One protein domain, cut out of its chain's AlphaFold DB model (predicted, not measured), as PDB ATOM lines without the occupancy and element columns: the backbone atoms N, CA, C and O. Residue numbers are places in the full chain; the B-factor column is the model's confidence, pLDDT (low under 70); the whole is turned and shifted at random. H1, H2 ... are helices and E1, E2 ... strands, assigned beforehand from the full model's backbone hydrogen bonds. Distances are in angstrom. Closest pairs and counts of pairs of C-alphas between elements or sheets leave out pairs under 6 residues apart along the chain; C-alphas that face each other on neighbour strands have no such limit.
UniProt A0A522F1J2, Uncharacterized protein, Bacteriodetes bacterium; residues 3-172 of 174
ATOM      1  N   ILE A   3      22.631 -89.754  60.037       95.19
ATOM      2  CA  ILE A   3      23.643 -90.273  60.958       95.19
ATOM      3  C   ILE A   3      23.741 -91.780  60.771       95.19
ATOM      4  O   ILE A   3      22.755 -92.499  60.923       95.19
ATOM      5  N   PHE A   4      24.928 -92.253  60.445       97.19
ATOM      6  CA  PHE A   4      25.233 -93.664  60.337       97.19
ATOM      7  C   PHE A   4      25.924 -94.129  61.609       97.19
ATOM      8  O   PHE A   4      26.772 -93.420  62.147       97.19
ATOM      9  N   PHE A   5      25.553 -95.305  62.091       97.81
ATOM     10  CA  PHE A   5      26.201 -95.954  63.224       97.81
ATOM     11  C   PHE A   5      26.664 -97.337  62.796       97.81
ATOM     12  O   PHE A   5      25.873 -98.096  62.225       97.81
ATOM     13  N   ASP A   6      27.916 -97.675  63.094       97.56
ATOM     14  CA  ASP A   6      28.285 -99.082  63.156       97.56
ATOM     15  C   ASP A   6      27.592 -99.765  64.341       97.56
ATOM     16  O   ASP A   6      27.115 -99.122  65.283       97.56
ATOM     17  N   ILE A   7      27.515-101.088  64.269       97.31
ATOM     18  CA  ILE A   7      26.897-101.914  65.299       97.31
ATOM     19  C   ILE A   7      27.966-102.377  66.287       97.31
ATOM     20  O   ILE A   7      27.935-102.023  67.471       97.31
ATOM     21  N   ASP A   8      28.908-103.168  65.788       95.81
ATOM     22  CA  ASP A   8      29.966-103.783  66.576       95.81
ATOM     23  C   ASP A   8      30.992-102.739  66.992       95.81
ATOM     24  O   ASP A   8      31.318-101.857  66.216       95.81
ATOM     25  N   GLY A   9      31.429-102.767  68.251       93.62
ATOM     26  CA  GLY A   9      32.407-101.797  68.745       93.62
ATOM     27  C   GLY A   9      31.851-100.385  68.986       93.62
ATOM     28  O   GLY A   9      32.507 -99.591  69.665       93.62
ATOM     29  N   VAL A  10      30.608-100.091  68.582       97.00
ATOM     30  CA  VAL A  10      29.934 -98.798  68.822       97.00
ATOM     31  C   VAL A  10      28.697 -98.918  69.711       97.00
ATOM     32  O   VAL A  10      28.579 -98.173  70.677       97.00
ATOM     33  N   VAL A  11      27.774 -99.844  69.437       97.00
ATOM     34  CA  VAL A  11      26.566-100.055  70.270       97.00
ATOM     35  C   VAL A  11      26.454-101.467  70.826       97.00
ATOM     36  O   VAL A  11      25.745-101.675  71.811       97.00
ATOM     37  N   ARG A  12      27.164-102.421  70.225       97.12
ATOM     38  CA  ARG A  12      27.252-103.817  70.648       97.12
ATOM     39  C   ARG A  12      28.693-104.142  71.011       97.12
ATOM     40  O   ARG A  12      29.620-103.831  70.267       97.12
ATOM     41  N   SER A  13      28.888-104.764  72.167       95.12
ATOM     42  CA  SER A  13      30.209-105.192  72.618       95.12
ATOM     43  C   SER A  13      30.436-106.653  72.250       95.12
ATOM     44  O   SER A  13      29.758-107.538  72.765       95.12
ATOM     45  N   LEU A  14      31.429-106.908  71.398       93.44
ATOM     46  CA  LEU A  14      31.897-108.260  71.075       93.44
ATOM     47  C   LEU A  14      33.069-108.706  71.971       93.44
ATOM     48  O   LEU A  14      33.816-109.618  71.627       93.44
ATOM     49  N   PHE A  15      33.260-108.071  73.130       87.88
ATOM     50  CA  PHE A  15      34.333-108.407  74.072       87.88
ATOM     51  C   PHE A  15      33.954-109.621  74.925       87.88
ATOM     52  O   PHE A  15      33.537-109.492  76.077       87.88
ATOM     53  N   LEU A  16      34.091-110.812  74.344       78.25
ATOM     54  CA  LEU A  16      33.593-112.072  74.915       78.25
ATOM     55  C   LEU A  16      34.220-112.445  76.261       78.25
ATOM     56  O   LEU A  16      33.573-113.091  77.076       78.25
ATOM     57  N   ASP A  17      35.445-111.993  76.519       79.00
ATOM     58  CA  ASP A  17      36.168-112.300  77.758       79.00
ATOM     59  C   ASP A  17      36.024-111.165  78.797       79.00
ATOM     60  O   ASP A  17      36.809-111.044  79.739       79.00
ATOM     61  N   GLY A  18      35.043-110.274  78.594       80.38
ATOM     62  CA  GLY A  18      34.769-109.113  79.449       80.38
ATOM     63  C   GLY A  18      35.854-108.033  79.406       80.38
ATOM     64  O   GLY A  18      35.799-107.065  80.165       80.38
ATOM     65  N   ARG A  19      36.854-108.189  78.533       86.50
ATOM     66  CA  ARG A  19      37.989-107.280  78.385       86.50
ATOM     67  C   ARG A  19      38.070-106.777  76.957       86.50
ATOM     68  O   ARG A  19      38.087-107.553  76.010       86.50
ATOM     69  N   GLU A  20      38.167-105.463  76.833       90.94
ATOM     70  CA  GLU A  20      38.472-104.814  75.566       90.94
ATOM     71  C   GLU A  20      39.914-105.145  75.135       90.94
ATOM     72  O   GLU A  20      40.827-104.980  75.962       90.94
ATOM     73  N   PRO A  21      40.126-105.592  73.881       92.38
ATOM     74  CA  PRO A  21      41.438-105.984  73.390       92.38
ATOM     75  C   PRO A  21      42.343-104.774  73.149       92.38
ATOM     76  O   PRO A  21      41.890-103.686  72.801       92.38
ATOM     77  N   ASP A  22      43.654-104.975  73.278       92.62
ATOM     78  CA  ASP A  22      44.636-103.913  73.026       92.62
ATOM     79  C   ASP A  22      44.896-103.685  71.526       92.62
ATOM     80  O   ASP A  22      45.416-102.642  71.141       92.62
ATOM     81  N   THR A  23      44.534-104.644  70.664       93.62
ATOM     82  CA  THR A  23      44.711-104.561  69.204       93.62
ATOM     83  C   THR A  23      43.471-105.057  68.462       93.62
ATOM     84  O   THR A  23      42.746-105.913  68.963       93.62
ATOM     85  N   TRP A  24      43.228-104.527  67.258       89.31
ATOM     86  CA  TRP A  24      42.057-104.874  66.437       89.31
ATOM     87  C   TRP A  24      42.060-106.350  66.022       89.31
ATOM     88  O   TRP A  24      41.041-107.026  66.072       89.31
ATOM     89  N   MET A  25      43.245-106.874  65.696       91.19
ATOM     90  CA  MET A  25      43.463-108.270  65.301       91.19
ATOM     91  C   MET A  25      43.852-109.159  66.492       91.19
ATOM     92  O   MET A  25      44.626-110.105  66.332       91.19
ATOM     93  N   HIS A  26      43.370-108.834  67.697       93.12
ATOM     94  CA  HIS A  26      43.677-109.610  68.894       93.12
ATOM     95  C   HIS A  26      43.268-111.077  68.717       93.12
ATOM     96  O   HIS A  26      42.180-111.392  68.231       93.12
ATOM     97  N   ARG A  27      44.160-111.970  69.144       93.94
ATOM     98  CA  ARG A  27      43.942-113.413  69.197       93.94
ATOM     99  C   ARG A  27      43.977-113.856  70.652       93.94
ATOM    100  O   ARG A  27      44.820-113.382  71.410       93.94
ATOM    101  N   ASN A  28      43.079-114.763  71.021       90.75
ATOM    102  CA  ASN A  28      43.094-115.379  72.347       90.75
ATOM    103  C   ASN A  28      44.261-116.381  72.494       90.75
ATOM    104  O   ASN A  28      45.052-116.579  71.574       90.75
ATOM    105  N   GLU A  29      44.341-117.054  73.644       91.25
ATOM    106  CA  GLU A  29      45.384-118.051  73.953       91.25
ATOM    107  C   GLU A  29      45.422-119.232  72.965       91.25
ATOM    108  O   GLU A  29      46.472-119.840  72.770       91.25
ATOM    109  N   ASN A  30      44.304-119.514  72.289       92.62
ATOM    110  CA  ASN A  30      44.188-120.558  71.268       92.62
ATOM    111  C   ASN A  30      44.469-120.039  69.846       92.62
ATOM    112  O   ASN A  30      44.286-120.767  68.874       92.62
ATOM    113  N   GLY A  31      44.877-118.776  69.695       94.50
ATOM    114  CA  GLY A  31      45.158-118.168  68.398       94.50
ATOM    115  C   GLY A  31      43.919-117.735  67.607       94.50
ATOM    116  O   GLY A  31      44.075-117.302  66.466       94.50
ATOM    117  N   HIS A  32      42.712-117.796  68.174       94.75
ATOM    118  CA  HIS A  32      41.473-117.402  67.493       94.75
ATOM    119  C   HIS A  32      41.195-115.902  67.633       94.75
ATOM    120  O   HIS A  32      41.288-115.341  68.728       94.75
ATOM    121  N   THR A  33      40.816-115.267  66.528       94.06
ATOM    122  CA  THR A  33      40.258-113.909  66.490       94.06
ATOM    123  C   THR A  33      38.800-113.895  66.953       94.06
ATOM    124  O   THR A  33      38.173-114.940  67.148       94.06
ATOM    125  N   ILE A  34      38.226-112.700  67.114       93.31
ATOM    126  CA  ILE A  34      36.789-112.564  67.374       93.31
ATOM    127  C   ILE A  34      35.939-113.112  66.217       93.31
ATOM    128  O   ILE A  34      34.927-113.759  66.473       93.31
ATOM    129  N   CYS A  35      36.382-112.931  64.968       94.56
ATOM    130  CA  CYS A  35      35.710-113.470  63.787       94.56
ATOM    131  C   CYS A  35      35.672-114.998  63.822       94.56
ATOM    132  O   CYS A  35      34.593-115.567  63.720       94.56
ATOM    133  N   ASP A  36      36.813-115.643  64.095       95.75
ATOM    134  CA  ASP A  36      36.896-117.109  64.195       95.75
ATOM    135  C   ASP A  36      35.919-117.657  65.254       95.75
ATOM    136  O   ASP A  36      35.270-118.684  65.063       95.75
ATOM    137  N   ARG A  37      35.784-116.947  66.384       95.00
ATOM    138  CA  ARG A  37      34.852-117.324  67.456       95.00
ATOM    139  C   ARG A  37      33.397-117.168  67.020       95.00
ATOM    140  O   ARG A  37      32.613-118.080  67.259       95.00
ATOM    141  N   ILE A  38      33.046-116.057  66.377       96.44
ATOM    142  CA  ILE A  38      31.688-115.823  65.865       96.44
ATOM    143  C   ILE A  38      31.319-116.855  64.797       96.44
ATOM    144  O   ILE A  38      30.215-117.391  64.832       96.44
ATOM    145  N   ASP A  39      32.239-117.180  63.892       96.81
ATOM    146  CA  ASP A  39      32.007-118.189  62.855       96.81
ATOM    147  C   ASP A  39      31.769-119.583  63.457       96.81
ATOM    148  O   ASP A  39      30.996-120.370  62.910       96.81
ATOM    149  N   SER A  40      32.380-119.878  64.611       96.81
ATOM    150  CA  SER A  40      32.132-121.119  65.355       96.81
ATOM    151  C   SER A  40      30.835-121.117  66.177       96.81
ATOM    152  O   SER A  40      30.266-122.183  66.418       96.81
ATOM    153  N   ASP A  41      30.356-119.944  66.599       97.12
ATOM    154  CA  ASP A  41      29.131-119.774  67.383       97.12
ATOM    155  C   ASP A  41      28.467-118.419  67.088       97.12
ATOM    156  O   ASP A  41      28.708-117.401  67.743       97.12
ATOM    157  N   LEU A  42      27.554-118.419  66.116       97.75
ATOM    158  CA  LEU A  42      26.834-117.213  65.698       97.75
ATOM    159  C   LEU A  42      25.919-116.647  66.799       97.75
ATOM    160  O   LEU A  42      25.520-115.481  66.722       97.75
ATOM    161  N   SER A  43      25.599-117.423  67.846       96.88
ATOM    162  CA  SER A  43      24.786-116.938  68.970       96.88
ATOM    163  C   SER A  43      25.480-115.816  69.747       96.88
ATOM    164  O   SER A  43      24.805-115.006  70.386       96.88
ATOM    165  N   ILE A  44      26.807-115.705  69.624       97.12
ATOM    166  CA  ILE A  44      27.597-114.592  70.149       97.12
ATOM    167  C   ILE A  44      27.025-113.246  69.690       97.12
ATOM    168  O   ILE A  44      26.849-112.348  70.507       97.12
ATOM    169  N   LEU A  45      26.683-113.106  68.406       97.50
ATOM    170  CA  LEU A  45      26.162-111.851  67.854       97.50
ATOM    171  C   LEU A  45      24.795-111.483  68.440       97.50
ATOM    172  O   LEU A  45      24.500-110.307  68.650       97.50
ATOM    173  N   GLU A  46      23.957-112.486  68.690       96.81
ATOM    174  CA  GLU A  46      22.591-112.320  69.189       96.81
ATOM    175  C   GLU A  46      22.542-112.048  70.699       96.81
ATOM    176  O   GLU A  46      21.670-111.320  71.178       96.81
ATOM    177  N   ASN A  47      23.498-112.602  71.444       96.31
ATOM    178  CA  ASN A  47      23.559-112.506  72.902       96.31
ATOM    179  C   ASN A  47      24.571-111.475  73.411       96.31
ATOM    180  O   ASN A  47      24.625-111.226  74.618       96.31
ATOM    181  N   ALA A  48      25.363-110.878  72.518       96.50
ATOM    182  CA  ALA A  48      26.353-109.874  72.869       96.50
ATOM    183  C   ALA A  48      25.723-108.718  73.670       96.50
ATOM    184  O   ALA A  48      24.626-108.250  73.340       96.50
ATOM    185  N   PRO A  49      26.397-108.230  74.723       95.75
ATOM    186  CA  PRO A  49      25.878-107.136  75.520       95.75
ATOM    187  C   PRO A  49      25.825-105.824  74.727       95.75
ATOM    188  O   PRO A  49      26.623-105.562  73.822       95.75
ATOM    189  N   GLU A  50      24.887-104.968  75.122       96.00
ATOM    190  CA  GLU A  50      24.886-103.562  74.724       96.00
ATOM    191  C   GLU A  50      26.163-102.876  75.217       96.00
ATOM    192  O   GLU A  50      26.716-103.224  76.263       96.00
ATOM    193  N   LEU A  51      26.603-101.855  74.491       93.75
ATOM    194  CA  LEU A  51      27.582-100.913  74.993       93.75
ATOM    195  C   LEU A  51      26.860 -99.780  75.749       93.75
ATOM    196  O   LEU A  51      26.162 -98.981  75.111       93.75
ATOM    197  N   PRO A  52      27.024 -99.677  77.084       88.62
ATOM    198  CA  PRO A  52      26.259 -98.729  77.889       88.62
ATOM    199  C   PRO A  52      26.446 -97.275  77.443       88.62
ATOM    200  O   PRO A  52      27.552 -96.834  77.121       88.62
ATOM    201  N   GLY A  53      25.356 -96.516  77.437       93.06
ATOM    202  CA  GLY A  53      25.300 -95.104  77.066       93.06
ATOM    203  C   GLY A  53      25.175 -94.857  75.560       93.06
ATOM    204  O   GLY A  53      24.393 -94.004  75.143       93.06
ATOM    205  N   TYR A  54      25.917 -95.588  74.722       95.75
ATOM    206  CA  TYR A  54      25.860 -95.426  73.260       95.75
ATOM    207  C   TYR A  54      24.553 -95.970  72.673       95.75
ATOM    208  O   TYR A  54      23.962 -95.369  71.769       95.75
ATOM    209  N   ILE A  55      24.056 -97.075  73.230       95.50
ATOM    210  CA  ILE A  55      22.758 -97.644  72.867       95.50
ATOM    211  C   ILE A  55      21.603 -96.675  73.190       95.50
ATOM    212  O   ILE A  55      20.682 -96.523  72.387       95.50
ATOM    213  N   GLU A  56      21.659 -95.937  74.306       94.56
ATOM    214  CA  GLU A  56      20.668 -94.916  74.668       94.56
ATOM    215  C   GLU A  56      20.690 -93.735  73.701       94.56
ATOM    216  O   GLU A  56      19.621 -93.235  73.336       94.56
ATOM    217  N   VAL A  57      21.878 -93.319  73.245       94.12
ATOM    218  CA  VAL A  57      22.011 -92.311  72.181       94.12
ATOM    219  C   VAL A  57      21.287 -92.791  70.924       94.12
ATOM    220  O   VAL A  57      20.473 -92.051  70.372       94.12
ATOM    221  N   CYS A  58      21.484 -94.046  70.517       94.06
ATOM    222  CA  CYS A  58      20.807 -94.607  69.347       94.06
ATOM    223  C   CYS A  58      19.286 -94.684  69.517       94.06
ATOM    224  O   CYS A  58      18.543 -94.282  68.622       94.06
ATOM    225  N   ARG A  59      18.798 -95.125  70.682       92.69
ATOM    226  CA  ARG A  59      17.359 -95.139  71.005       92.69
ATOM    227  C   ARG A  59      16.763 -93.736  70.917       92.69
ATOM    228  O   ARG A  59      15.708 -93.542  70.310       92.69
ATOM    229  N   TYR A  60      17.453 -92.757  71.498       89.38
ATOM    230  CA  TYR A  60      17.044 -91.356  71.495       89.38
ATOM    231  C   TYR A  60      17.014 -90.758  70.078       89.38
ATOM    232  O   TYR A  60      16.100 -90.006  69.750       89.38
ATOM    233  N   LEU A  61      17.963 -91.142  69.222       90.19
ATOM    234  CA  LEU A  61      18.080 -90.671  67.839       90.19
ATOM    235  C   LEU A  61      17.422 -91.588  66.805       90.19
ATOM    236  O   LEU A  61      17.617 -91.375  65.614       90.19
ATOM    237  N   SER A  62      16.638 -92.583  67.216       89.88
ATOM    238  CA  SER A  62      16.226 -93.693  66.339       89.88
ATOM    239  C   SER A  62      15.496 -93.298  65.046       89.88
ATOM    240  O   SER A  62      15.562 -94.034  64.069       89.88
ATOM    241  N   SER A  63      14.857 -92.124  64.990       86.88
ATOM    242  CA  SER A  63      14.238 -91.583  63.767       86.88
ATOM    243  C   SER A  63      15.207 -90.895  62.793       86.88
ATOM    244  O   SER A  63      14.800 -90.527  61.694       86.88
ATOM    245  N   HIS A  64      16.467 -90.705  63.183       86.81
ATOM    246  CA  HIS A  64      17.489 -89.959  62.441       86.81
ATOM    247  C   HIS A  64      18.735 -90.794  62.120       86.81
ATOM    248  O   HIS A  64      19.647 -90.280  61.464       86.81
ATOM    249  N   ILE A  65      18.793 -92.046  62.589       93.56
ATOM    250  CA  ILE A  65      19.952 -92.914  62.393       93.56
ATOM    251  C   ILE A  65      19.656 -94.088  61.464       93.56
ATOM    252  O   ILE A  65      18.538 -94.601  61.408       93.56
ATOM    253  N   ILE A  66      20.689 -94.517  60.748       96.75
ATOM    254  CA  ILE A  66      20.717 -95.730  59.934       96.75
ATOM    255  C   ILE A  66      21.878 -96.580  60.446       96.75
ATOM    256  O   ILE A  66      22.988 -96.069  60.589       96.75
ATOM    257  N   MET A  67      21.648 -97.870  60.697       97.81
ATOM    258  CA  MET A  67      22.769 -98.765  60.984       97.81
ATOM    259  C   MET A  67      23.507 -99.103  59.697       97.81
ATOM    260  O   MET A  67      22.877 -99.458  58.704       97.81
ATOM    261  N   LEU A  68      24.831 -98.985  59.720       97.81
ATOM    262  CA  LEU A  68      25.714 -99.251  58.593       97.81
ATOM    263  C   LEU A  68      26.903-100.076  59.084       97.81
ATOM    264  O   LEU A  68      27.828 -99.542  59.691       97.81
ATOM    265  N   SER A  69      26.872-101.379  58.818       97.25
ATOM    266  CA  SER A  69      27.861-102.317  59.348       97.25
ATOM    267  C   SER A  69      28.502-103.159  58.251       97.25
ATOM    268  O   SER A  69      27.875-103.469  57.240       97.25
ATOM    269  N   HIS A  70      29.766-103.521  58.444       95.38
ATOM    270  CA  HIS A  70      30.472-104.463  57.583       95.38
ATOM    271  C   HIS A  70      30.345-105.847  58.220       95.38
ATOM    272  O   HIS A  70      30.950-106.104  59.257       95.38
ATOM    273  N   GLN A  71      29.514-106.712  57.630       94.69
ATOM    274  CA  GLN A  71      29.263-108.051  58.165       94.69
ATOM    275  C   GLN A  71      29.140-109.107  57.058       94.69
ATOM    276  O   GLN A  71      28.405-108.883  56.080       94.69
ATOM    277  N   PRO A  72      29.772-110.285  57.246       95.56
ATOM    278  CA  PRO A  72      29.528-111.467  56.429       95.56
ATOM    279  C   PRO A  72      28.038-111.809  56.341       95.56
ATOM    280  O   PRO A  72      27.296-111.655  57.311       95.56
ATOM    281  N   ASP A  73      27.596-112.329  55.193       96.75
ATOM    282  CA  ASP A  73      26.182-112.655  54.942       96.75
ATOM    283  C   ASP A  73      25.588-113.574  56.025       96.75
ATOM    284  O   ASP A  73      24.454-113.374  56.458       96.75
ATOM    285  N   VAL A  74      26.380-114.535  56.511       97.62
ATOM    286  CA  VAL A  74      25.979-115.504  57.546       97.62
ATOM    287  C   VAL A  74      25.747-114.875  58.926       97.62
ATOM    288  O   VAL A  74      24.989-115.424  59.724       97.62
ATOM    289  N   TRP A  75      26.337-113.710  59.207       97.81
ATOM    290  CA  TRP A  75      26.210-113.008  60.492       97.81
ATOM    291  C   TRP A  75      24.933-112.170  60.570       97.81
ATOM    292  O   TRP A  75      24.337-112.020  61.641       97.81
ATOM    293  N   ARG A  76      24.483-111.643  59.425       97.31
ATOM    294  CA  ARG A  76      23.401-110.649  59.340       97.31
ATOM    295  C   ARG A  76      22.109-111.080  60.035       97.31
ATOM    296  O   ARG A  76      21.603-110.279  60.815       97.31
ATOM    297  N   PRO A  77      21.603-112.326  59.890       97.94
ATOM    298  CA  PRO A  77      20.374-112.732  60.572       97.94
ATOM    299  C   PRO A  77      20.463-112.658  62.103       97.94
ATOM    300  O   PRO A  77      19.462-112.403  62.767       97.94
ATOM    301  N   TYR A  78      21.646-112.890  62.676       98.19
ATOM    302  CA  TYR A  78      21.875-112.851  64.125       98.19
ATOM    303  C   TYR A  78      22.000-111.410  64.614       98.19
ATOM    304  O   TYR A  78      21.440-111.046  65.649       98.19
ATOM    305  N   THR A  79      22.665-110.563  63.829       97.75
ATOM    306  CA  THR A  79      22.693-109.119  64.068       97.75
ATOM    307  C   THR A  79      21.309-108.494  63.949       97.75
ATOM    308  O   THR A  79      20.946-107.695  64.805       97.75
ATOM    309  N   ASP A  80      20.492-108.891  62.975       97.44
ATOM    310  CA  ASP A  80      19.119-108.400  62.842       97.44
ATOM    311  C   ASP A  80      18.256-108.795  64.051       97.44
ATOM    312  O   ASP A  80      17.481-107.974  64.545       97.44
ATOM    313  N   ARG A  81      18.420-110.012  64.595       97.94
ATOM    314  CA  ARG A  81      17.736-110.421  65.839       97.94
ATOM    315  C   ARG A  81      18.193-109.606  67.044       97.94
ATOM    316  O   ARG A  81      17.353-109.154  67.825       97.94
ATOM    317  N   TRP A  82      19.496-109.348  67.159       97.88
ATOM    318  CA  TRP A  82      20.029-108.445  68.179       97.88
ATOM    319  C   TRP A  82      19.421-107.038  68.048       97.88
ATOM    320  O   TRP A  82      18.875-106.490  69.006       97.88
ATOM    321  N   MET A  83      19.421-106.478  66.838       97.56
ATOM    322  CA  MET A  83      18.849-105.165  66.533       97.56
ATOM    323  C   MET A  83      17.358-105.093  66.870       97.56
ATOM    324  O   MET A  83      16.923-104.134  67.505       97.56
ATOM    325  N   ALA A  84      16.578-106.115  66.510       96.62
ATOM    326  CA  ALA A  84      15.151-106.179  66.813       96.62
ATOM    327  C   ALA A  84      14.873-106.175  68.325       96.62
ATOM    328  O   ALA A  84      13.912-105.555  68.776       96.62
ATOM    329  N   LYS A  85      15.728-106.830  69.117       96.69
ATOM    330  CA  LYS A  85      15.620-106.874  70.579       96.69
ATOM    331  C   LYS A  85      16.020-105.550  71.235       96.69
ATOM    332  O   LYS A  85      15.336-105.082  72.141       96.69
ATOM    333  N   HIS A  86      17.125-104.953  70.797       96.50
ATOM    334  CA  HIS A  86      17.771-103.849  71.513       96.50
ATOM    335  C   HIS A  86      17.398-102.460  70.969       96.50
ATOM    336  O   HIS A  86      17.372-101.481  71.728       96.50
ATOM    337  N   LEU A  87      17.069-102.372  69.679       96.25
ATOM    338  CA  LEU A  87      16.783-101.143  68.935       96.25
ATOM    339  C   LEU A  87      15.552-101.292  68.008       96.25
ATOM    340  O   LEU A  87      15.627-100.941  66.829       96.25
ATOM    341  N   PRO A  88      14.384-101.733  68.522       95.44
ATOM    342  CA  PRO A  88      13.208-102.051  67.699       95.44
ATOM    343  C   PRO A  88      12.641-100.861  66.908       95.44
ATOM    344  O   PRO A  88      11.884-101.047  65.957       95.44
ATOM    345  N   SER A  89      12.964 -99.624  67.298       93.81
ATOM    346  CA  SER A  89      12.519 -98.419  66.594       93.81
ATOM    347  C   SER A  89      13.370 -98.069  65.369       93.81
ATOM    348  O   SER A  89      12.938 -97.250  64.555       93.81
ATOM    349  N   ILE A  90      14.547 -98.679  65.207       92.75
ATOM    350  CA  ILE A  90      15.419 -98.453  64.054       92.75
ATOM    351  C   ILE A  90      15.004 -99.403  62.942       92.75
ATOM    352  O   ILE A  90      15.146-100.616  63.044       92.75
ATOM    353  N   ARG A  91      14.479 -98.834  61.858       80.69
ATOM    354  CA  ARG A  91      13.866 -99.611  60.770       80.69
ATOM    355  C   ARG A  91      14.825-100.001  59.651       80.69
ATOM    356  O   ARG A  91      14.410-100.704  58.736       80.69
ATOM    357  N   LYS A  92      16.061 -99.495  59.666       88.88
ATOM    358  CA  LYS A  92      17.002 -99.667  58.558       88.88
ATOM    359  C   LYS A  92      18.394-100.033  59.064       88.88
ATOM    360  O   LYS A  92      19.056 -99.215  59.706       88.88
ATOM    361  N   SER A  93      18.825-101.237  58.710       94.62
ATOM    362  CA  SER A  93      20.217-101.675  58.705       94.62
ATOM    363  C   SER A  93      20.689-101.811  57.259       94.62
ATOM    364  O   SER A  93      19.925-102.157  56.355       94.62
ATOM    365  N   ILE A  94      21.945-101.462  57.029       97.19
ATOM    366  CA  ILE A  94      22.635-101.597  55.756       97.19
ATOM    367  C   ILE A  94      23.905-102.373  56.044       97.19
ATOM    368  O   ILE A  94      24.687-101.992  56.916       97.19
ATOM    369  N   TYR A  95      24.094-103.453  55.301       97.56
ATOM    370  CA  TYR A  95      25.282-104.278  55.396       97.56
ATOM    371  C   TYR A  95      26.130-104.086  54.149       97.56
ATOM    372  O   TYR A  95      25.646-104.282  53.034       97.56
ATOM    373  N   VAL A  96      27.381-103.687  54.347       95.94
ATOM    374  CA  VAL A  96      28.377-103.567  53.278       95.94
ATOM    375  C   VAL A  96      29.301-104.781  53.274       95.94
ATOM    376  O   VAL A  96      29.378-105.509  54.268       95.94
ATOM    377  N   LYS A  97      29.971-105.020  52.145       90.81
ATOM    378  CA  LYS A  97      30.891-106.153  51.970       90.81
ATOM    379  C   LYS A  97      32.299-105.863  52.458       90.81
ATOM    380  O   LYS A  97      32.982-106.805  52.821       90.81
ATOM    381  N   ASP A  98      32.688-104.593  52.459       90.25
ATOM    382  CA  ASP A  98      34.024-104.131  52.828       90.25
ATOM    383  C   ASP A  98      33.903-102.890  53.722       90.25
ATOM    384  O   ASP A  98      32.919-102.149  53.640       90.25
ATOM    385  N   ALA A  99      34.891-102.643  54.583       87.69
ATOM    386  CA  ALA A  99      34.849-101.502  55.501       87.69
ATOM    387  C   ALA A  99      34.864-100.163  54.741       87.69
ATOM    388  O   ALA A  99      34.135 -99.236  55.093       87.69
ATOM    389  N   GLU A 100      35.630-100.084  53.656       89.69
ATOM    390  CA  GLU A 100      35.776 -98.910  52.794       89.69
ATOM    391  C   GLU A 100      34.451 -98.512  52.138       89.69
ATOM    392  O   GLU A 100      34.158 -97.325  52.011       89.69
ATOM    393  N   GLN A 101      33.583 -99.481  51.829       94.06
ATOM    394  CA  GLN A 101      32.259 -99.204  51.262       94.06
ATOM    395  C   GLN A 101      31.368 -98.404  52.215       94.06
ATOM    396  O   GLN A 101      30.422 -97.762  51.759       94.06
ATOM    397  N   LYS A 102      31.643 -98.398  53.529       95.19
ATOM    398  CA  LYS A 102      30.944 -97.490  54.447       95.19
ATOM    399  C   LYS A 102      31.233 -96.029  54.096       95.19
ATOM    400  O   LYS A 102      30.321 -95.207  54.171       95.19
ATOM    401  N   VAL A 103      32.473 -95.721  53.705       93.25
ATOM    402  CA  VAL A 103      32.906 -94.371  53.317       93.25
ATOM    403  C   VAL A 103      32.190 -93.952  52.038       93.25
ATOM    404  O   VAL A 103      31.477 -92.951  52.051       93.25
ATOM    405  N   ASP A 104      32.253 -94.778  50.991       92.31
ATOM    406  CA  ASP A 104      31.538 -94.527  49.731       92.31
ATOM    407  C   ASP A 104      30.036 -94.310  49.975       92.31
ATOM    408  O   ASP A 104      29.396 -93.412  49.415       92.31
ATOM    409  N   TYR A 105      29.459 -95.124  50.866       93.88
ATOM    410  CA  TYR A 105      28.048 -95.039  51.197       93.88
ATOM    411  C   TYR A 105      27.705 -93.705  51.859       93.88
ATOM    412  O   TYR A 105      26.736 -93.066  51.447       93.88
ATOM    413  N   ILE A 106      28.474 -93.241  52.851       94.38
ATOM    414  CA  ILE A 106      28.184 -91.956  53.502       94.38
ATOM    415  C   ILE A 106      28.483 -90.759  52.596       94.38
ATOM    416  O   ILE A 106      27.783 -89.750  52.702       94.38
ATOM    417  N   GLU A 107      29.456 -90.861  51.690       91.44
ATOM    418  CA  GLU A 107      29.789 -89.808  50.723       91.44
ATOM    419  C   GLU A 107      28.654 -89.535  49.734       91.44
ATOM    420  O   GLU A 107      28.460 -88.388  49.322       91.44
ATOM    421  N   SER A 108      27.835 -90.548  49.433       92.56
ATOM    422  CA  SER A 108      26.625 -90.389  48.613       92.56
ATOM    423  C   SER A 108      25.560 -89.473  49.245       92.56
ATOM    424  O   SER A 108      24.618 -89.045  48.572       92.56
ATOM    425  N   PHE A 109      25.717 -89.116  50.524       92.19
ATOM    426  CA  PHE A 109      24.856 -88.184  51.245       92.19
ATOM    427  C   PHE A 109      25.603 -86.873  51.507       92.19
ATOM    428  O   PHE A 109      26.633 -86.846  52.176       92.19
ATOM    429  N   ARG A 110      25.035 -85.758  51.029       88.12
ATOM    430  CA  ARG A 110      25.630 -84.417  51.177       88.12
ATOM    431  C   ARG A 110      25.909 -84.044  52.636       88.12
ATOM    432  O   ARG A 110      26.987 -83.553  52.940       88.12
ATOM    433  N   ASP A 111      24.936 -84.304  53.507       90.25
ATOM    434  CA  ASP A 111      25.003 -84.001  54.935       90.25
ATOM    435  C   ASP A 111      24.892 -85.305  55.722       90.25
ATOM    436  O   ASP A 111      23.790 -85.719  56.108       90.25
ATOM    437  N   SER A 112      26.025 -85.967  55.944       93.12
ATOM    438  CA  SER A 112      26.113 -87.230  56.675       93.12
ATOM    439  C   SER A 112      27.283 -87.271  57.652       93.12
ATOM    440  O   SER A 112      28.255 -86.523  57.539       93.12
ATOM    441  N   VAL A 113      27.167 -88.163  58.631       95.19
ATOM    442  CA  VAL A 113      28.245 -88.510  59.558       95.19
ATOM    443  C   VAL A 113      28.172 -90.002  59.871       95.19
ATOM    444  O   VAL A 113      27.073 -90.539  59.993       95.19
ATOM    445  N   LEU A 114      29.318 -90.660  60.005       96.62
ATOM    446  CA  LEU A 114      29.445 -92.050  60.437       96.62
ATOM    447  C   LEU A 114      30.062 -92.100  61.834       96.62
ATOM    448  O   LEU A 114      31.080 -91.464  62.081       96.62
ATOM    449  N   VAL A 115      29.448 -92.852  62.741       97.56
ATOM    450  CA  VAL A 115      29.992 -93.187  64.058       97.56
ATOM    451  C   VAL A 115      30.512 -94.617  63.991       97.56
ATOM    452  O   VAL A 115      29.726 -95.540  63.790       97.56
ATOM    453  N   ASP A 116      31.823 -94.786  64.124       97.50
ATOM    454  CA  ASP A 116      32.526 -96.059  63.917       97.50
ATOM    455  C   ASP A 116      33.716 -96.139  64.884       97.50
ATOM    456  O   ASP A 116      34.172 -95.116  65.402       97.50
ATOM    457  N   ASP A 117      34.216 -97.333  65.164       96.19
ATOM    458  CA  ASP A 117      35.378 -97.571  66.020       96.19
ATOM    459  C   ASP A 117      36.549 -98.229  65.268       96.19
ATOM    460  O   ASP A 117      37.637 -98.393  65.834       96.19
ATOM    461  N   SER A 118      36.360 -98.576  63.996       95.25
ATOM    462  CA  SER A 118      37.368 -99.220  63.171       95.25
ATOM    463  C   SER A 118      38.601 -98.326  62.996       95.25
ATOM    464  O   SER A 118      38.493 -97.195  62.508       95.25
ATOM    465  N   PRO A 119      39.811 -98.826  63.317       93.50
ATOM    466  CA  PRO A 119      41.049 -98.111  63.032       93.50
ATOM    467  C   PRO A 119      41.443 -98.155  61.548       93.50
ATOM    468  O   PRO A 119      42.416 -97.513  61.164       93.50
ATOM    469  N   LEU A 120      40.736 -98.949  60.735       91.69
ATOM    470  CA  LEU A 120      41.068 -99.191  59.329       91.69
ATOM    471  C   LEU A 120      40.420 -98.177  58.386       91.69
ATOM    472  O   LEU A 120      40.837 -98.060  57.237       91.69
ATOM    473  N   LEU A 121      39.406 -97.445  58.853       90.50
ATOM    474  CA  LEU A 121      38.781 -96.410  58.043       90.50
ATOM    475  C   LEU A 121      39.739 -95.221  57.861       90.50
ATOM    476  O   LEU A 121      40.435 -94.833  58.806       90.50
ATOM    477  N   PRO A 122      39.767 -94.601  56.668       86.12
ATOM    478  CA  PRO A 122      40.544 -93.389  56.457       86.12
ATOM    479  C   PRO A 122      40.070 -92.281  57.407       86.12
ATOM    480  O   PRO A 122      38.875 -92.124  57.661       86.12
ATOM    481  N   VAL A 123      41.006 -91.482  57.927       74.69
ATOM    482  CA  VAL A 123      40.668 -90.340  58.790       74.69
ATOM    483  C   VAL A 123      39.879 -89.319  57.973       74.69
ATOM    484  O   VAL A 123      40.415 -88.699  57.057       74.69
ATOM    485  N   HIS A 124      38.609 -89.132  58.328       76.81
ATOM    486  CA  HIS A 124      37.672 -88.284  57.597       76.81
ATOM    487  C   HIS A 124      36.910 -87.369  58.565       76.81
ATOM    488  O   HIS A 124      36.468 -87.783  59.636       76.81
ATOM    489  N   ASP A 125      36.693 -86.112  58.182       86.81
ATOM    490  CA  ASP A 125      35.933 -85.123  58.968       86.81
ATOM    491  C   ASP A 125      34.442 -85.482  59.204       86.81
ATOM    492  O   ASP A 125      33.785 -84.925  60.098       86.81
ATOM    493  N   ARG A 126      33.912 -86.443  58.437       91.69
ATOM    494  CA  ARG A 126      32.564 -87.015  58.557       91.69
ATOM    495  C   ARG A 126      32.535 -88.316  59.352       91.69
ATOM    496  O   ARG A 126      31.457 -88.867  59.534       91.69
ATOM    497  N   ILE A 127      33.671 -88.789  59.857       94.69
ATOM    498  CA  ILE A 127      33.729 -89.944  60.752       94.69
ATOM    499  C   ILE A 127      33.947 -89.439  62.177       94.69
ATOM    500  O   ILE A 127      34.859 -88.656  62.441       94.69
ATOM    501  N   VAL A 128      33.086 -89.867  63.093       96.44
ATOM    502  CA  VAL A 128      33.254 -89.713  64.535       96.44
ATOM    503  C   VAL A 128      33.787 -91.035  65.065       96.44
ATOM    504  O   VAL A 128      33.056 -92.021  65.123       96.44
ATOM    505  N   LEU A 129      35.067 -91.046  65.430       97.00
ATOM    506  CA  LEU A 129      35.757 -92.236  65.907       97.00
ATOM    507  C   LEU A 129      35.466 -92.444  67.398       97.00
ATOM    508  O   LEU A 129      35.840 -91.612  68.228       97.00
ATOM    509  N   VAL A 130      34.815 -93.549  67.746       97.44
ATOM    510  CA  VAL A 130      34.613 -93.946  69.146       97.44
ATOM    511  C   VAL A 130      35.938 -94.441  69.716       97.44
ATOM    512  O   VAL A 130      36.561 -95.331  69.141       97.44
ATOM    513  N   ASP A 131      36.396 -93.866  70.830       96.81
ATOM    514  CA  ASP A 131      37.663 -94.268  71.445       96.81
ATOM    515  C   ASP A 131      37.596 -95.707  71.940       96.81
ATOM    516  O   ASP A 131      36.742 -96.074  72.751       96.81
ATOM    517  N   ARG A 132      38.546 -96.500  71.455       95.69
ATOM    518  CA  ARG A 132      38.778 -97.879  71.858       95.69
ATOM    519  C   ARG A 132      40.255 -98.101  72.067       95.69
ATOM    520  O   ARG A 132      41.078 -97.502  71.376       95.69
ATOM    521  N   LYS A 133      40.621 -99.005  72.974       95.38
ATOM    522  CA  LYS A 133      42.036 -99.314  73.247       95.38
ATOM    523  C   LYS A 133      42.817 -99.596  71.964       95.38
ATOM    524  O   LYS A 133      43.871 -99.003  71.747       95.38
ATOM    525  N   TYR A 134      42.250-100.424  71.092       95.00
ATOM    526  CA  TYR A 134      42.873-100.834  69.839       95.00
ATOM    527  C   TYR A 134      42.968 -99.748  68.769       95.00
ATOM    528  O   TYR A 134      43.750 -99.923  67.841       95.00
ATOM    529  N   ASN A 135      42.226 -98.640  68.865       95.94
ATOM    530  CA  ASN A 135      42.235 -97.585  67.846       95.94
ATOM    531  C   ASN A 135      42.901 -96.277  68.310       95.94
ATOM    532  O   ASN A 135      42.938 -95.308  67.552       95.94
ATOM    533  N   ARG A 136      43.457 -96.219  69.528       95.38
ATOM    534  CA  ARG A 136      44.089 -95.004  70.091       95.38
ATOM    535  C   ARG A 136      45.294 -94.485  69.315       95.38
ATOM    536  O   ARG A 136      45.609 -93.306  69.399       95.38
ATOM    537  N   HIS A 137      45.955 -95.352  68.559       94.69
ATOM    538  CA  HIS A 137      47.074 -94.972  67.701       94.69
ATOM    539  C   HIS A 137      46.629 -94.183  66.451       94.69
ATOM    540  O   HIS A 137      47.460 -93.552  65.803       94.69
ATOM    541  N   VAL A 138      45.335 -94.195  66.110       94.00
ATOM    542  CA  VAL A 138      44.785 -93.462  64.962       94.00
ATOM    543  C   VAL A 138      44.631 -91.981  65.306       94.00
ATOM    544  O   VAL A 138      43.902 -91.610  66.230       94.00
ATOM    545  N   ASN A 139      45.276 -91.107  64.534       92.44
ATOM    546  CA  ASN A 139      45.146 -89.661  64.699       92.44
ATOM    547  C   ASN A 139      43.839 -89.153  64.061       92.44
ATOM    548  O   ASN A 139      43.797 -88.899  62.862       92.44
ATOM    549  N   SER A 140      42.775 -89.008  64.856       92.69
ATOM    550  CA  SER A 140      41.471 -88.503  64.401       92.69
ATOM    551  C   SER A 140      41.086 -87.224  65.139       92.69
ATOM    552  O   SER A 140      41.058 -87.194  66.369       92.69
ATOM    553  N   LEU A 141      40.732 -86.179  64.380       89.38
ATOM    554  CA  LEU A 141      40.251 -84.902  64.924       89.38
ATOM    555  C   LEU A 141      38.854 -85.015  65.559       89.38
ATOM    556  O   LEU A 141      38.495 -84.202  66.405       89.38
ATOM    557  N   ASN A 142      38.070 -86.016  65.152       93.44
ATOM    558  CA  ASN A 142      36.694 -86.231  65.598       93.44
ATOM    559  C   ASN A 142      36.595 -87.507  66.438       93.44
ATOM    560  O   ASN A 142      35.812 -88.403  66.134       93.44
ATOM    561  N   ARG A 143      37.411 -87.608  67.483       96.25
ATOM    562  CA  ARG A 143      37.361 -88.717  68.440       96.25
ATOM    563  C   ARG A 143      36.416 -88.392  69.597       96.25
ATOM    564  O   ARG A 143      36.381 -87.251  70.053       96.25
ATOM    565  N   VAL A 144      35.669 -89.387  70.072       97.19
ATOM    566  CA  VAL A 144      34.808 -89.274  71.260       97.19
ATOM    567  C   VAL A 144      35.097 -90.411  72.230       97.19
ATOM    568  O   VAL A 144      35.132 -91.572  71.840       97.19
ATOM    569  N   CYS A 145      35.291 -90.082  73.500       96.69
ATOM    570  CA  CYS A 145      35.640 -91.038  74.551       96.69
ATOM    571  C   CYS A 145      34.429 -91.472  75.385       96.69
ATOM    572  O   CYS A 145      34.527 -92.372  76.219       96.69
ATOM    573  N   SER A 146      33.278 -90.822  75.198       96.44
ATOM    574  CA  SER A 146      32.075 -91.088  75.978       96.44
ATOM    575  C   SER A 146      30.789 -90.847  75.180       96.44
ATOM    576  O   SER A 146      30.781 -90.064  74.224       96.44
ATOM    577  N   PRO A 147      29.658 -91.439  75.609       95.75
ATOM    578  CA  PRO A 147      28.345 -91.158  75.027       95.75
ATOM    579  C   PRO A 147      27.977 -89.667  75.052       95.75
ATOM    580  O   PRO A 147      27.371 -89.155  74.114       95.75
ATOM    581  N   LEU A 148      28.362 -88.943  76.109       93.94
ATOM    582  CA  LEU A 148      28.104 -87.506  76.218       93.94
ATOM    583  C   LEU A 148      28.907 -86.714  75.179       93.94
ATOM    584  O   LEU A 148      28.356 -85.828  74.525       93.94
ATOM    585  N   GLU A 149      30.186 -87.043  74.994       95.94
ATOM    586  CA  GLU A 149      31.011 -86.436  73.945       95.94
ATOM    587  C   GLU A 149      30.460 -86.726  72.552       95.94
ATOM    588  O   GLU A 149      30.411 -85.817  71.721       95.94
ATOM    589  N   LEU A 150      29.965 -87.946  72.316       95.62
ATOM    590  CA  LEU A 150      29.267 -88.288  71.080       95.62
ATOM    591  C   LEU A 150      28.055 -87.379  70.859       95.62
ATOM    592  O   LEU A 150      27.929 -86.770  69.798       95.62
ATOM    593  N   VAL A 151      27.193 -87.214  71.864       92.88
ATOM    594  CA  VAL A 151      26.031 -86.316  71.775       92.88
ATOM    595  C   VAL A 151      26.463 -84.876  71.498       92.88
ATOM    596  O   VAL A 151      25.862 -84.215  70.652       92.88
ATOM    597  N   ILE A 152      27.496 -84.366  72.169       91.62
ATOM    598  CA  ILE A 152      28.016 -83.009  71.936       91.62
ATOM    599  C   ILE A 152      28.555 -82.872  70.504       91.62
ATOM    600  O   ILE A 152      28.247 -81.887  69.829       91.62
ATOM    601  N   SER A 153      29.316 -83.857  70.024       92.31
ATOM    602  CA  SER A 153      29.870 -83.889  68.667       92.31
ATOM    603  C   SER A 153      28.762 -83.879  67.610       92.31
ATOM    604  O   SER A 153      28.752 -83.025  66.721       92.31
ATOM    605  N   LEU A 154      27.753 -84.743  67.764       91.50
ATOM    606  CA  LEU A 154      26.598 -84.796  66.866       91.50
ATOM    607  C   LEU A 154      25.763 -83.508  66.924       91.50
ATOM    608  O   LEU A 154      25.316 -83.027  65.887       91.50
ATOM    609  N   ASN A 155      25.591 -82.890  68.097       87.31
ATOM    610  CA  ASN A 155      24.876 -81.614  68.236       87.31
ATOM    611  C   ASN A 155      25.531 -80.463  67.481       87.31
ATOM    612  O   ASN A 155      24.825 -79.673  66.850       87.31
ATOM    613  N   LYS A 156      26.864 -80.361  67.552       84.69
ATOM    614  CA  LYS A 156      27.623 -79.346  66.807       84.69
ATOM    615  C   LYS A 156      27.380 -79.479  65.303       84.69
ATOM    616  O   LYS A 156      27.298 -78.469  64.618       84.69
ATOM    617  N   LYS A 157      27.210 -80.714  64.817       82.44
ATOM    618  CA  LYS A 157      26.913 -81.018  63.410       82.44
ATOM    619  C   LYS A 157      25.421 -80.859  63.051       82.44
ATOM    620  O   LYS A 157      25.112 -80.544  61.910       82.44
ATOM    621  N   LEU A 158      24.495 -81.051  64.000       75.81
ATOM    622  CA  LEU A 158      23.037 -80.979  63.775       75.81
ATOM    623  C   LEU A 158      22.404 -79.598  63.976       75.81
ATOM    624  O   LEU A 158      21.281 -79.396  63.523       75.81
ATOM    625  N   GLY A 159      23.059 -78.674  64.680       65.50
ATOM    626  CA  GLY A 159      22.488 -77.353  64.960       65.50
ATOM    627  C   GLY A 159      21.429 -77.349  66.077       65.50
ATOM    628  O   GLY A 159      20.263 -77.060  65.840       65.50
ATOM    629  N   PHE A 160      21.866 -77.585  67.323       59.00
ATOM    630  CA  PHE A 160      21.173 -77.267  68.597       59.00
ATOM    631  C   PHE A 160      20.007 -78.145  69.115       59.00
ATOM    632  O   PHE A 160      19.504 -77.867  70.203       59.00
ATOM    633  N   ILE A 161      19.597 -79.236  68.458       60.41
ATOM    634  CA  ILE A 161      18.359 -79.948  68.868       60.41
ATOM    635  C   ILE A 161      18.551 -81.062  69.926       60.41
ATOM    636  O   ILE A 161      17.628 -81.327  70.701       60.41
ATOM    637  N   LEU A 162      19.704 -81.736  70.020       64.81
ATOM    638  CA  LEU A 162      19.802 -82.984  70.801       64.81
ATOM    639  C   LEU A 162      20.201 -82.809  72.274       64.81
ATOM    640  O   LEU A 162      19.764 -83.606  73.101       64.81
ATOM    641  N   LEU A 163      21.037 -81.821  72.620       65.69
ATOM    642  CA  LEU A 163      21.712 -81.789  73.932       65.69
ATOM    643  C   LEU A 163      20.736 -81.593  75.097       65.69
ATOM    644  O   LEU A 163      20.806 -82.319  76.085       65.69
ATOM    645  N   LYS A 164      19.801 -80.643  74.968       65.69
ATOM    646  CA  LYS A 164      18.846 -80.306  76.034       65.69
ATOM    647  C   LYS A 164      17.974 -81.511  76.414       65.69
ATOM    648  O   LYS A 164      17.905 -81.888  77.576       65.69
ATOM    649  N   ARG A 165      17.396 -82.169  75.410       66.94
ATOM    650  CA  ARG A 165      16.519 -83.337  75.579       66.94
ATOM    651  C   ARG A 165      17.261 -84.597  76.042       66.94
ATOM    652  O   ARG A 165      16.682 -85.398  76.771       66.94
ATOM    653  N   PHE A 166      18.519 -84.788  75.631       70.19
ATOM    654  CA  PHE A 166      19.340 -85.895  76.133       70.19
ATOM    655  C   PHE A 166      19.612 -85.730  77.634       70.19
ATOM    656  O   PHE A 166      19.322 -86.643  78.403       70.19
ATOM    657  N   LEU A 167      20.058 -84.540  78.059       72.12
ATOM    658  CA  LEU A 167      20.336 -84.234  79.467       72.12
ATOM    659  C   LEU A 167      19.088 -84.333  80.358       72.12
ATOM    660  O   LEU A 167      19.178 -84.846  81.469       72.12
ATOM    661  N   GLU A 168      17.921 -83.899  79.875       73.75
ATOM    662  CA  GLU A 168      16.645 -84.034  80.598       73.75
ATOM    663  C   GLU A 168      16.265 -85.507  80.837       73.75
ATOM    664  O   GLU A 168      15.752 -85.854  81.901       73.75
ATOM    665  N   LYS A 169      16.561 -86.396  79.881       68.56
ATOM    666  CA  LYS A 169      16.202 -87.820  79.955       68.56
ATOM    667  C   LYS A 169      17.195 -88.655  80.768       68.56
ATOM    668  O   LYS A 169      16.788 -89.632  81.389       68.56
ATOM    669  N   THR A 170      18.477 -88.287  80.773       67.75
ATOM    670  CA  THR A 170      19.523 -88.998  81.534       67.75
ATOM    671  C   THR A 170      19.793 -88.389  82.913       67.75
ATOM    672  O   THR A 170      20.434 -89.032  83.736       67.75
ATOM    673  N   GLY A 171      19.340 -87.154  83.170       56.12
ATOM    674  CA  GLY A 171      19.614 -86.387  84.393       56.12
ATOM    675  C   GLY A 171      18.404 -86.097  85.293       56.12
ATOM    676  O   GLY A 171      18.579 -85.474  86.335       56.12
ATOM    677  N   GLY A 172      17.196 -86.545  84.934       45.56
ATOM    678  CA  GLY A 172      15.951 -86.317  85.689       45.56
ATOM    679  C   GLY A 172      15.696 -87.263  86.873       45.56
ATOM    680  O   GLY A 172      14.550 -87.428  87.275       45.56
TER     681      GLY A 172
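AT A GLANCE: This is residues 3 to 172 of the 174 residues of an uncharacterized protein of Bacteriodetes bacterium (UniProt A0A522F1J2). A strongly twisted sheet of five parallel strands makes the core of three layers, helices on both faces of a sheet, with H5 over one face and H4 and H6 over the other. H1 and H2 sit off the sheet toward one end of the longest axis; H7 is toward the other, folded back on H6. The 170 printed residues hold seven named helices and five named strands, in the order E1 H1 H2 H3 E2 H4 E3 H5 E4 E5 H6 H7. The class is mixed, helices and strands, with under half of the residues, 82, in named elements. The whole is compact, with a radius of gyration of the C-alphas of 15.7 A and spans of 49 by 34 by 31 A.

HOW THE PARTS SIT: The sheet runs E3 (residues 93 to 96), E2 (65 to 70), E1 (3 to 5), E4 (112 to 116), E5 (127 to 130). Within hydrogen-bond range are N 94 and O 67, 2.8 A, between E3 and E2; N 66 and O 3, 2.9 A, between E2 and E1; N 4 and O 113, 2.8 A, between E1 and E4; and N 128 and O 114, 2.8 A, between E4 and E5. H5 (residues 100 to 107) is on the sheet at a height of 7.5 A, along E2 at 0 degrees on the local plane. H4 (residues 76 to 86) is on the opposite face at a height of 10.7 A. E2, H4, E3 form a strand-helix-strand unit, two parallel neighbour strands with a helix between, its crossover right-handed; E3, H5, E4 form a split one, with E2 and E1 between its strands, also right-handed. H6 (residues 147 to 158) is over E4 at a height of 9.5 A. H6 and H7 (residues 162 to 171) form a helical hairpin, closest at the C-alphas of Asn 155 and Leu 162, 5.8 A, at a shallow tilt of 24 degrees, opposite ways. H3 (residues 54 to 60) only grazes the sheet. H2 (residues 43 to 47) touches H4, closest at the C-alphas of Glu 46 and Trp 82, 4.8 A. H1 (residues 34 to 40) is close to H2 but not clearly touching, with the C-alphas of Ile 38 and Ile 44 closest, 6.1 A. E1, H1 H2 H3, E2 form another strand-helix-strand unit. In the seven helices every O i to N i+4 pair is within hydrogen-bond range.

IN THESE COORDINATES: E1 begins at C-alpha 3, (23.643, -90.273, 60.958). E2 is 16.3 A long, H6 16.1 A, H4 15.0 A and H7 14.0 A. H7 ends at C-alpha 171, (19.614, -86.387, 84.393).

THE WHOLE: The C-alphas of Asn 30 and Phe 160 are the two farthest apart, 49.1 A. The printed part has no cut. The links E1 to H1, 28 residues, and E5 to H6, 16 residues, are long. Mean pLDDT of the printed part is 91.0; residues 159 to 165 and 169 to 172 are under 70.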